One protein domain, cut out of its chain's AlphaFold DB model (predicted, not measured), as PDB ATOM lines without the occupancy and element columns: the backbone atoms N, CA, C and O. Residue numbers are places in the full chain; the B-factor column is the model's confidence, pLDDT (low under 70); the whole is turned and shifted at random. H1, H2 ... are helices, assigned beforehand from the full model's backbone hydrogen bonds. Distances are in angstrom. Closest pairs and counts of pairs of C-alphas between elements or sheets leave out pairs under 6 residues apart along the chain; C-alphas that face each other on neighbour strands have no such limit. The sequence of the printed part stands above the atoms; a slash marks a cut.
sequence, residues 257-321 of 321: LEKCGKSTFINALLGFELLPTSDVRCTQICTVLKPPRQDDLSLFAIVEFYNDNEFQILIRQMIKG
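What this domain is: This is residues 257 to 321 of the 321 residues of the protein "Hypothetical protein" of Rotaria sp. Silwood2 (UniProt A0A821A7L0). With little regular structure, this is a flat, loose model in which one long looping stretch, residues 271 to 307, runs from the short helix H1 at its start to H2, which stands free at its end, apart from H1. The loop turns back on itself at residues 293 to 298, which stick out. The 65 printed residues hold two named helices, H1 then H2, and no named strand; the class is all helix, with 21 residues in named elements. The whole is only just loose, close to extended, with a radius of gyration of the C-alphas of 15.8 A and spans of 42 by 33 by 15 A.

Where its parts are: H2, residues 308 to 319, is 16.5 A long, from C-alpha 308 at (12.466, 38.044, 39.217) to C-alpha 319 at (6.013, 44.178, 25.291). H1, residues 262 to 270, is 12.3 A long and begins at C-alpha 262, (30.138, 32.898, 15.049).

How they stand to each other: H2 and H1 are apart. Residues 307 to 313 and 315 to 321 stand free. In H1 and H2 every O i to N i+4 pair is within hydrogen-bond range.

The domain as a whole: The C-alphas farthest apart, of Asp 295 and Lys 320, are 46.8 A apart. The printed part has no cut, and H1 to H2 is a long link of 37 residues. Mean pLDDT of the printed part is 73.8, with residues 277 to 285 and 294 to 298 among those under 70.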
ATOM      1  N   LEU A 257      24.683  38.138  13.008       72.69
ATOM      2  CA  LEU A 257      23.381  37.505  12.791       72.69
ATOM      3  C   LEU A 257      23.401  36.011  13.150       72.69
ATOM      4  O   LEU A 257      24.453  35.365  13.201       72.69
ATOM      5  N   GLU A 258      22.236  35.438  13.439       67.62
ATOM      6  CA  GLU A 258      22.126  33.988  13.618       67.62
ATOM      7  C   GLU A 258      22.653  33.252  12.373       67.62
ATOM      8  O   GLU A 258      22.473  33.712  11.249       67.62
ATOM      9  N   LYS A 259      23.335  32.119  12.585       65.25
ATOM     10  CA  LYS A 259      23.926  31.275  11.528       65.25
ATOM     11  C   LYS A 259      25.034  31.910  10.671       65.25
ATOM     12  O   LYS A 259      25.486  31.283   9.726       65.25
ATOM     13  N   CYS A 260      25.569  33.080  11.031       74.25
ATOM     14  CA  CYS A 260      26.720  33.669  10.327       74.25
ATOM     15  C   CYS A 260      28.083  33.038  10.697       74.25
ATOM     16  O   CYS A 260      29.123  33.649  10.473       74.25
ATOM     17  N   GLY A 261      28.091  31.859  11.331       73.00
ATOM     18  CA  GLY A 261      29.323  31.138  11.670       73.00
ATOM     19  C   GLY A 261      30.082  31.635  12.907       73.00
ATOM     20  O   GLY A 261      31.255  31.314  13.045       73.00
ATOM     21  N   LYS A 262      29.457  32.381  13.834       81.75
ATOM     22  CA  LYS A 262      30.138  32.898  15.049       81.75
ATOM     23  C   LYS A 262      30.794  31.801  15.894       81.75
ATOM     24  O   LYS A 262      31.958  31.929  16.247       81.75
ATOM     25  N   SER A 263      30.060  30.731  16.206       77.31
ATOM     26  CA  SER A 263      30.586  29.609  16.997       77.31
ATOM     27  C   SER A 263      31.724  28.893  16.269       77.31
ATOM     28  O   SER A 263      32.738  28.581  16.881       77.31
ATOM     29  N   THR A 264      31.595  28.715  14.951       77.56
ATOM     30  CA  THR A 264      32.634  28.130  14.093       77.56
ATOM     31  C   THR A 264      33.899  28.984  14.085       77.56
ATOM     32  O   THR A 264      34.994  28.461  14.256       77.56
ATOM     33  N   PHE A 265      33.751  30.305  13.959       79.50
ATOM     34  CA  PHE A 265      34.860  31.253  14.025       79.50
ATOM     35  C   PHE A 265      35.566  31.217  15.386       79.50
ATOM     36  O   PHE A 265      36.791  31.199  15.433       79.50
ATOM     37  N   ILE A 266      34.816  31.162  16.490       78.69
ATOM     38  CA  ILE A 266      35.392  31.073  17.840       78.69
ATOM     39  C   ILE A 266      36.151  29.756  18.032       78.69
ATOM     40  O   ILE A 266      37.269  29.785  18.534       78.69
ATOM     41  N   ASN A 267      35.595  28.620  17.606       77.94
ATOM     42  CA  ASN A 267      36.282  27.327  17.697       77.94
ATOM     43  C   ASN A 267      37.574  27.310  16.867       77.94
ATOM     44  O   ASN A 267      38.605  26.850  17.348       77.94
ATOM     45  N   ALA A 268      37.541  27.874  15.654       80.69
ATOM     46  CA  ALA A 268      38.733  28.023  14.821       80.69
ATOM     47  C   ALA A 268      39.781  28.944  15.472       80.69
ATOM     48  O   ALA A 268      40.966  28.629  15.451       80.69
ATOM     49  N   LEU A 269      39.349  30.047  16.099       78.06
ATOM     50  CA  LEU A 269      40.227  30.974  16.820       78.06
ATOM     51  C   LEU A 269      40.874  30.334  18.060       78.06
ATOM     52  O   LEU A 269      42.008  30.660  18.389       78.06
ATOM     53  N   LEU A 270      40.154  29.446  18.753       78.06
ATOM     54  CA  LEU A 270      40.649  28.727  19.931       78.06
ATOM     55  C   LEU A 270      41.487  27.490  19.575       78.06
ATOM     56  O   LEU A 270      42.220  26.998  20.427       78.06
ATOM     57  N   GLY A 271      41.371  26.982  18.346       75.62
ATOM     58  CA  GLY A 271      42.032  25.757  17.899       75.62
ATOM     59  C   GLY A 271      41.357  24.464  18.375       75.62
ATOM     60  O   GLY A 271      41.893  23.385  18.158       75.62
ATOM     61  N   PHE A 272      40.183  24.517  19.007       75.69
ATOM     62  CA  PHE A 272      39.435  23.323  19.416       75.69
ATOM     63  C   PHE A 272      37.924  23.574  19.420       75.69
ATOM     64  O   PHE A 272      37.457  24.711  19.514       75.69
ATOM     65  N   GLU A 273      37.138  22.500  19.312       78.44
ATOM     66  CA  GLU A 273      35.677  22.582  19.332       78.44
ATOM     67  C   GLU A 273      35.155  22.766  20.760       78.44
ATOM     68  O   GLU A 273      35.051  21.814  21.532       78.44
ATOM     69  N   LEU A 274      34.821  24.011  21.112       81.56
ATOM     70  CA  LEU A 274      34.261  24.361  22.418       81.56
ATOM     71  C   LEU A 274      32.770  24.694  22.341       81.56
ATOM     72  O   LEU A 274      31.977  24.254  23.171       81.56
ATOM     73  N   LEU A 275      32.387  25.514  21.363       80.88
ATOM     74  CA  LEU A 275      31.013  25.954  21.165       80.88
ATOM     75  C   LEU A 275      30.283  25.033  20.181       80.88
ATOM     76  O   LEU A 275      30.873  24.619  19.183       80.88
ATOM     77  N   PRO A 276      28.984  24.763  20.391       76.69
ATOM     78  CA  PRO A 276      28.201  23.958  19.463       76.69
ATOM     79  C   PRO A 276      28.106  24.617  18.077       76.69
ATOM     80  O   PRO A 276      27.738  25.790  17.944       76.69
ATOM     81  N   THR A 277      28.406  23.827  17.045       65.62
ATOM     82  CA  THR A 277      28.388  24.177  15.617       65.62
ATOM     83  C   THR A 277      27.357  23.310  14.886       65.62
ATOM     84  O   THR A 277      27.688  22.411  14.124       65.62
ATOM     85  N   SER A 278      26.069  23.548  15.146       61.12
ATOM     86  CA  SER A 278      24.965  22.902  14.420       61.12
ATOM     87  C   SER A 278      24.161  23.935  13.624       61.12
ATOM     88  O   SER A 278      24.140  25.116  13.967       61.12
ATOM     89  N   ASP A 279      23.462  23.481  12.581       51.75
ATOM     90  CA  ASP A 279      22.532  24.297  11.784       51.75
ATOM     91  C   ASP A 279      21.267  24.714  12.556       51.75
ATOM     92  O   ASP A 279      20.500  25.588  12.117       51.75
ATOM     93  N   VAL A 280      21.037  24.091  13.715       55.38
ATOM     94  CA  VAL A 280      20.005  24.464  14.689       55.38
ATOM     95  C   VAL A 280      20.454  25.721  15.449       55.38
ATOM     96  O   VAL A 280      21.641  26.013  15.548       55.38
ATOM     97  N   ARG A 281      19.528  26.532  15.977       52.94
ATOM     98  CA  ARG A 281      19.911  27.707  16.784       52.94
ATOM     99  C   ARG A 281      20.687  27.257  18.030       52.94
ATOM    100  O   ARG A 281      20.100  26.671  18.931       52.94
ATOM    101  N   CYS A 282      21.985  27.552  18.079       52.97
ATOM    102  CA  CYS A 282      22.876  27.055  19.132       52.97
ATOM    103  C   CYS A 282      23.198  28.067  20.246       52.97
ATOM    104  O   CYS A 282      23.577  27.657  21.336       52.97
ATOM    105  N   THR A 283      23.070  29.377  20.001       58.31
ATOM    106  CA  THR A 283      23.534  30.423  20.935       58.31
ATOM    107  C   THR A 283      22.540  31.586  21.009       58.31
ATOM    108  O   THR A 283      22.744  32.628  20.385       58.31
ATOM    109  N   GLN A 284      21.436  31.398  21.736       61.88
ATOM    110  CA  GLN A 284      20.499  32.482  22.082       61.88
ATOM    111  C   GLN A 284      20.883  33.205  23.384       61.88
ATOM    112  O   GLN A 284      20.352  34.272  23.676       61.88
ATOM    113  N   ILE A 285      21.814  32.636  24.155       65.94
ATOM    114  CA  ILE A 285      22.251  33.149  25.454       65.94
ATOM    115  C   ILE A 285      23.631  33.793  25.295       65.94
ATOM    116  O   ILE A 285      24.500  33.265  24.591       65.94
ATOM    117  N   CYS A 286      23.839  34.937  25.953       74.31
ATOM    118  CA  CYS A 286      25.148  35.579  26.030       74.31
ATOM    119  C   CYS A 286      26.164  34.599  26.634       74.31
ATOM    120  O   CYS A 286      26.008  34.162  27.771       74.31
ATOM    121  N   THR A 287      27.186  34.238  25.861       78.81
ATOM    122  CA  THR A 287      28.209  33.271  26.273       78.81
ATOM    123  C   THR A 287      29.528  34.001  26.473       78.81
ATOM    124  O   THR A 287      30.001  34.686  25.567       78.81
ATOM    125  N   VAL A 288      30.125  33.862  27.658       82.50
ATOM    126  CA  VAL A 288      31.404  34.497  28.003       82.50
ATOM    127  C   VAL A 288      32.448  33.418  28.240       82.50
ATOM    128  O   VAL A 288      32.342  32.645  29.188       82.50
ATOM    129  N   LEU A 289      33.480  33.403  27.401       82.69
ATOM    130  CA  LEU A 289      34.628  32.516  27.554       82.69
ATOM    131  C   LEU A 289      35.721  33.225  28.359       82.69
ATOM    132  O   LEU A 289      36.029  34.393  28.108       82.69
ATOM    133  N   LYS A 290      36.285  32.531  29.350       82.25
ATOM    134  CA  LYS A 290      37.373  33.030  30.201       82.25
ATOM    135  C   LYS A 290      38.483  31.978  30.265       82.25
ATOM    136  O   LYS A 290      38.158  30.792  30.264       82.25
ATOM    137  N   PRO A 291      39.762  32.388  30.332       75.44
ATOM    138  CA  PRO A 291      40.849  31.449  30.572       75.44
ATOM    139  C   PRO A 291      40.670  30.751  31.933       75.44
ATOM    140  O   PRO A 291      40.062  31.340  32.840       75.44
ATOM    141  N   PRO A 292      41.188  29.519  32.087       70.81
ATOM    142  CA  PRO A 292      41.163  28.809  33.360       70.81
ATOM    143  C   PRO A 292      41.889  29.616  34.444       70.81
ATOM    144  O   PRO A 292      42.811  30.388  34.165       70.81
ATOM    145  N   ARG A 293      41.452  29.467  35.699       71.44
ATOM    146  CA  ARG A 293      42.169  30.056  36.840       71.44
ATOM    147  C   ARG A 293      43.466  29.270  37.049       71.44
ATOM    148  O   ARG A 293      43.475  28.067  36.837       71.44
ATOM    149  N   GLN A 294      44.532  29.954  37.471       59.81
ATOM    150  CA  GLN A 294      45.902  29.414  37.539       59.81
ATOM    151  C   GLN A 294      46.050  28.083  38.301       59.81
ATOM    152  O   GLN A 294      46.996  27.353  38.026       59.81
ATOM    153  N   ASP A 295      45.101  27.736  39.174       62.88
ATOM    154  CA  ASP A 295      45.159  26.544  40.026       62.88
ATOM    155  C   ASP A 295      44.125  25.458  39.661       62.88
ATOM    156  O   ASP A 295      44.060  24.425  40.326       62.88
ATOM    157  N   ASP A 296      43.301  25.672  38.628       62.25
ATOM    158  CA  ASP A 296      42.212  24.760  38.264       62.25
ATOM    159  C   ASP A 296      42.142  24.548  36.745       62.25
ATOM    160  O   ASP A 296      41.743  25.429  35.981       62.25
ATOM    161  N   LEU A 297      42.548  23.349  36.314       62.31
ATOM    162  CA  LEU A 297      42.524  22.904  34.917       62.31
ATOM    163  C   LEU A 297      41.161  22.318  34.505       62.31
ATOM    164  O   LEU A 297      41.023  21.822  33.384       62.31
ATOM    165  N   SER A 298      40.156  22.326  35.386       67.88
ATOM    166  CA  SER A 298      38.838  21.784  35.065       67.88
ATOM    167  C   SER A 298      38.006  22.747  34.207       67.88
ATOM    168  O   SER A 298      37.926  23.954  34.443       67.88
ATOM    169  N   LEU A 299      37.358  22.194  33.179       70.25
ATOM    170  CA  LEU A 299      36.369  22.899  32.363       70.25
ATOM    171  C   LEU A 299      35.030  22.905  33.105       70.25
ATOM    172  O   LEU A 299      34.419  21.855  33.299       70.25
ATOM    173  N   PHE A 300      34.548  24.090  33.477       77.00
ATOM    174  CA  PHE A 300      33.220  24.269  34.060       77.00
ATOM    175  C   PHE A 300      32.439  25.367  33.334       77.00
ATOM    176  O   PHE A 300      33.007  26.324  32.807       77.00
ATOM    177  N   ALA A 301      31.114  25.239  33.332       81.00
ATOM    178  CA  ALA A 301      30.198  26.254  32.827       81.00
ATOM    179  C   ALA A 301      29.371  26.811  33.992       81.00
ATOM    180  O   ALA A 301      28.764  26.050  34.745       81.00
ATOM    181  N   ILE A 302      29.345  28.137  34.138       80.81
ATOM    182  CA  ILE A 302      28.462  28.826  35.087       80.81
ATOM    183  C   ILE A 302      27.260  29.345  34.303       80.81
ATOM    184  O   ILE A 302      27.429  30.060  33.315       80.81
ATOM    185  N   VAL A 303      26.059  28.993  34.756       84.12
ATOM    186  CA  VAL A 303      24.803  29.502  34.202       84.12
ATOM    187  C   VAL A 303      24.208  30.485  35.201       84.12
ATOM    188  O   VAL A 303      23.808  30.099  36.299       84.12
ATOM    189  N   GLU A 304      24.175  31.760  34.823       81.56
ATOM    190  CA  GLU A 304      23.546  32.826  35.601       81.56
ATOM    191  C   GLU A 304      22.129  33.058  35.067       81.56
ATOM    192  O   GLU A 304      21.932  33.310  33.877       81.56
ATOM    193  N   PHE A 305      21.136  32.938  35.947       83.50
ATOM    194  CA  PHE A 305      19.735  33.194  35.626       83.50
ATOM    195  C   PHE A 305      19.351  34.604  36.062       83.50
ATOM    196  O   PHE A 305      19.821  35.086  37.093       83.50
ATOM    197  N   TYR A 306      18.452  35.236  35.308       81.19
ATOM    198  CA  TYR A 306      17.826  36.478  35.745       81.19
ATOM    199  C   TYR A 306      17.059  36.258  37.048       81.19
ATOM    200  O   TYR A 306      16.358  35.256  37.200       81.19
ATOM    201  N   ASN A 307      17.152  37.222  37.961       87.94
ATOM    202  CA  ASN A 307      16.231  37.272  39.095       87.94
ATOM    203  C   ASN A 307      14.854  37.810  38.662       87.94
ATOM    204  O   ASN A 307      14.705  38.391  37.584       87.94
ATOM    205  N   ASP A 308      13.847  37.649  39.523       88.56
ATOM    206  CA  ASP A 308      12.466  38.044  39.217       88.56
ATOM    207  C   ASP A 308      12.353  39.513  38.783       88.56
ATOM    208  O   ASP A 308      11.616  39.833  37.852       88.56
ATOM    209  N   ASN A 309      13.114  40.421  39.400       87.56
ATOM    210  CA  ASN A 309      13.071  41.841  39.052       87.56
ATOM    211  C   ASN A 309      13.669  42.115  37.664       87.56
ATOM    212  O   ASN A 309      13.074  42.848  36.873       87.56
ATOM    213  N   GLU A 310      14.820  41.521  37.350       85.00
ATOM    214  CA  GLU A 310      15.474  41.638  36.041       85.00
ATOM    215  C   GLU A 310      14.598  41.069  34.927       85.00
ATOM    216  O   GLU A 310      14.414  41.708  33.887       85.00
ATOM    217  N   PHE A 311      13.992  39.908  35.174       84.62
ATOM    218  CA  PHE A 311      13.083  39.273  34.231       84.62
ATOM    219  C   PHE A 311      11.856  40.154  33.951       84.62
ATOM    220  O   PHE A 311      11.487  40.366  32.794       84.62
ATOM    221  N   GLN A 312      11.260  40.743  34.993       80.81
ATOM    222  CA  GLN A 312      10.111  41.644  34.854       80.81
ATOM    223  C   GLN A 312      10.450  42.920  34.076       80.81
ATOM    224  O   GLN A 312       9.630  43.402  33.290       80.81
ATOM    225  N   ILE A 313      11.649  43.479  34.263       84.19
ATOM    226  CA  ILE A 313      12.116  44.634  33.485       84.19
ATOM    227  C   ILE A 313      12.255  44.255  32.006       84.19
ATOM    228  O   ILE A 313      11.753  44.980  31.143       84.19
ATOM    229  N   LEU A 314      12.881  43.112  31.717       79.06
ATOM    230  CA  LEU A 314      13.150  42.653  30.355       79.06
ATOM    231  C   LEU A 314      11.855  42.370  29.578       79.06
ATOM    232  O   LEU A 314      11.676  42.863  28.465       79.06
ATOM    233  N   ILE A 315      10.894  41.678  30.197       80.25
ATOM    234  CA  ILE A 315       9.575  41.421  29.597       80.25
ATOM    235  C   ILE A 315       8.812  42.725  29.335       80.25
ATOM    236  O   ILE A 315       8.229  42.902  28.265       80.25
ATOM    237  N   ARG A 316       8.845  43.685  30.269       78.00
ATOM    238  CA  ARG A 316       8.193  44.992  30.071       78.00
ATOM    239  C   ARG A 316       8.789  45.786  28.912       78.00
ATOM    240  O   ARG A 316       8.058  46.549  28.289       78.00
ATOM    241  N   GLN A 317      10.085  45.644  28.643       76.75
ATOM    242  CA  GLN A 317      10.732  46.276  27.492       76.75
ATOM    243  C   GLN A 317      10.341  45.590  26.180       76.75
ATOM    244  O   GLN A 317      10.075  46.280  25.204       76.75
ATOM    245  N   MET A 318      10.227  44.259  26.175       69.94
ATOM    246  CA  MET A 318       9.818  43.499  24.990       69.94
ATOM    247  C   MET A 318       8.348  43.702  24.598       69.94
ATOM    248  O   MET A 318       8.034  43.643  23.419       69.94
ATOM    249  N   ILE A 319       7.449  43.951  25.558       75.88
ATOM    250  CA  ILE A 319       6.013  44.178  25.291       75.88
ATOM    251  C   ILE A 319       5.726  45.623  24.825       75.88
ATOM    252  O   ILE A 319       4.654  45.900  24.294       75.88
ATOM    253  N   LYS A 320       6.657  46.564  25.032       58.50
ATOM    254  CA  LYS A 320       6.488  47.991  24.692       58.50
ATOM    255  C   LYS A 320       7.046  48.396  23.317       58.50
ATOM    256  O   LYS A 320       6.959  49.581  22.992       58.50
ATOM    257  N   GLY A 321       7.640  47.470  22.566       47.38
ATOM    258  CA  GLY A 321       8.102  47.674  21.185       47.38
ATOM    259  C   GLY A 321       7.110  47.111  20.183       47.38
ATOM    260  O   GLY A 321       6.991  47.719  19.100       47.38
TER     261      GLY A 321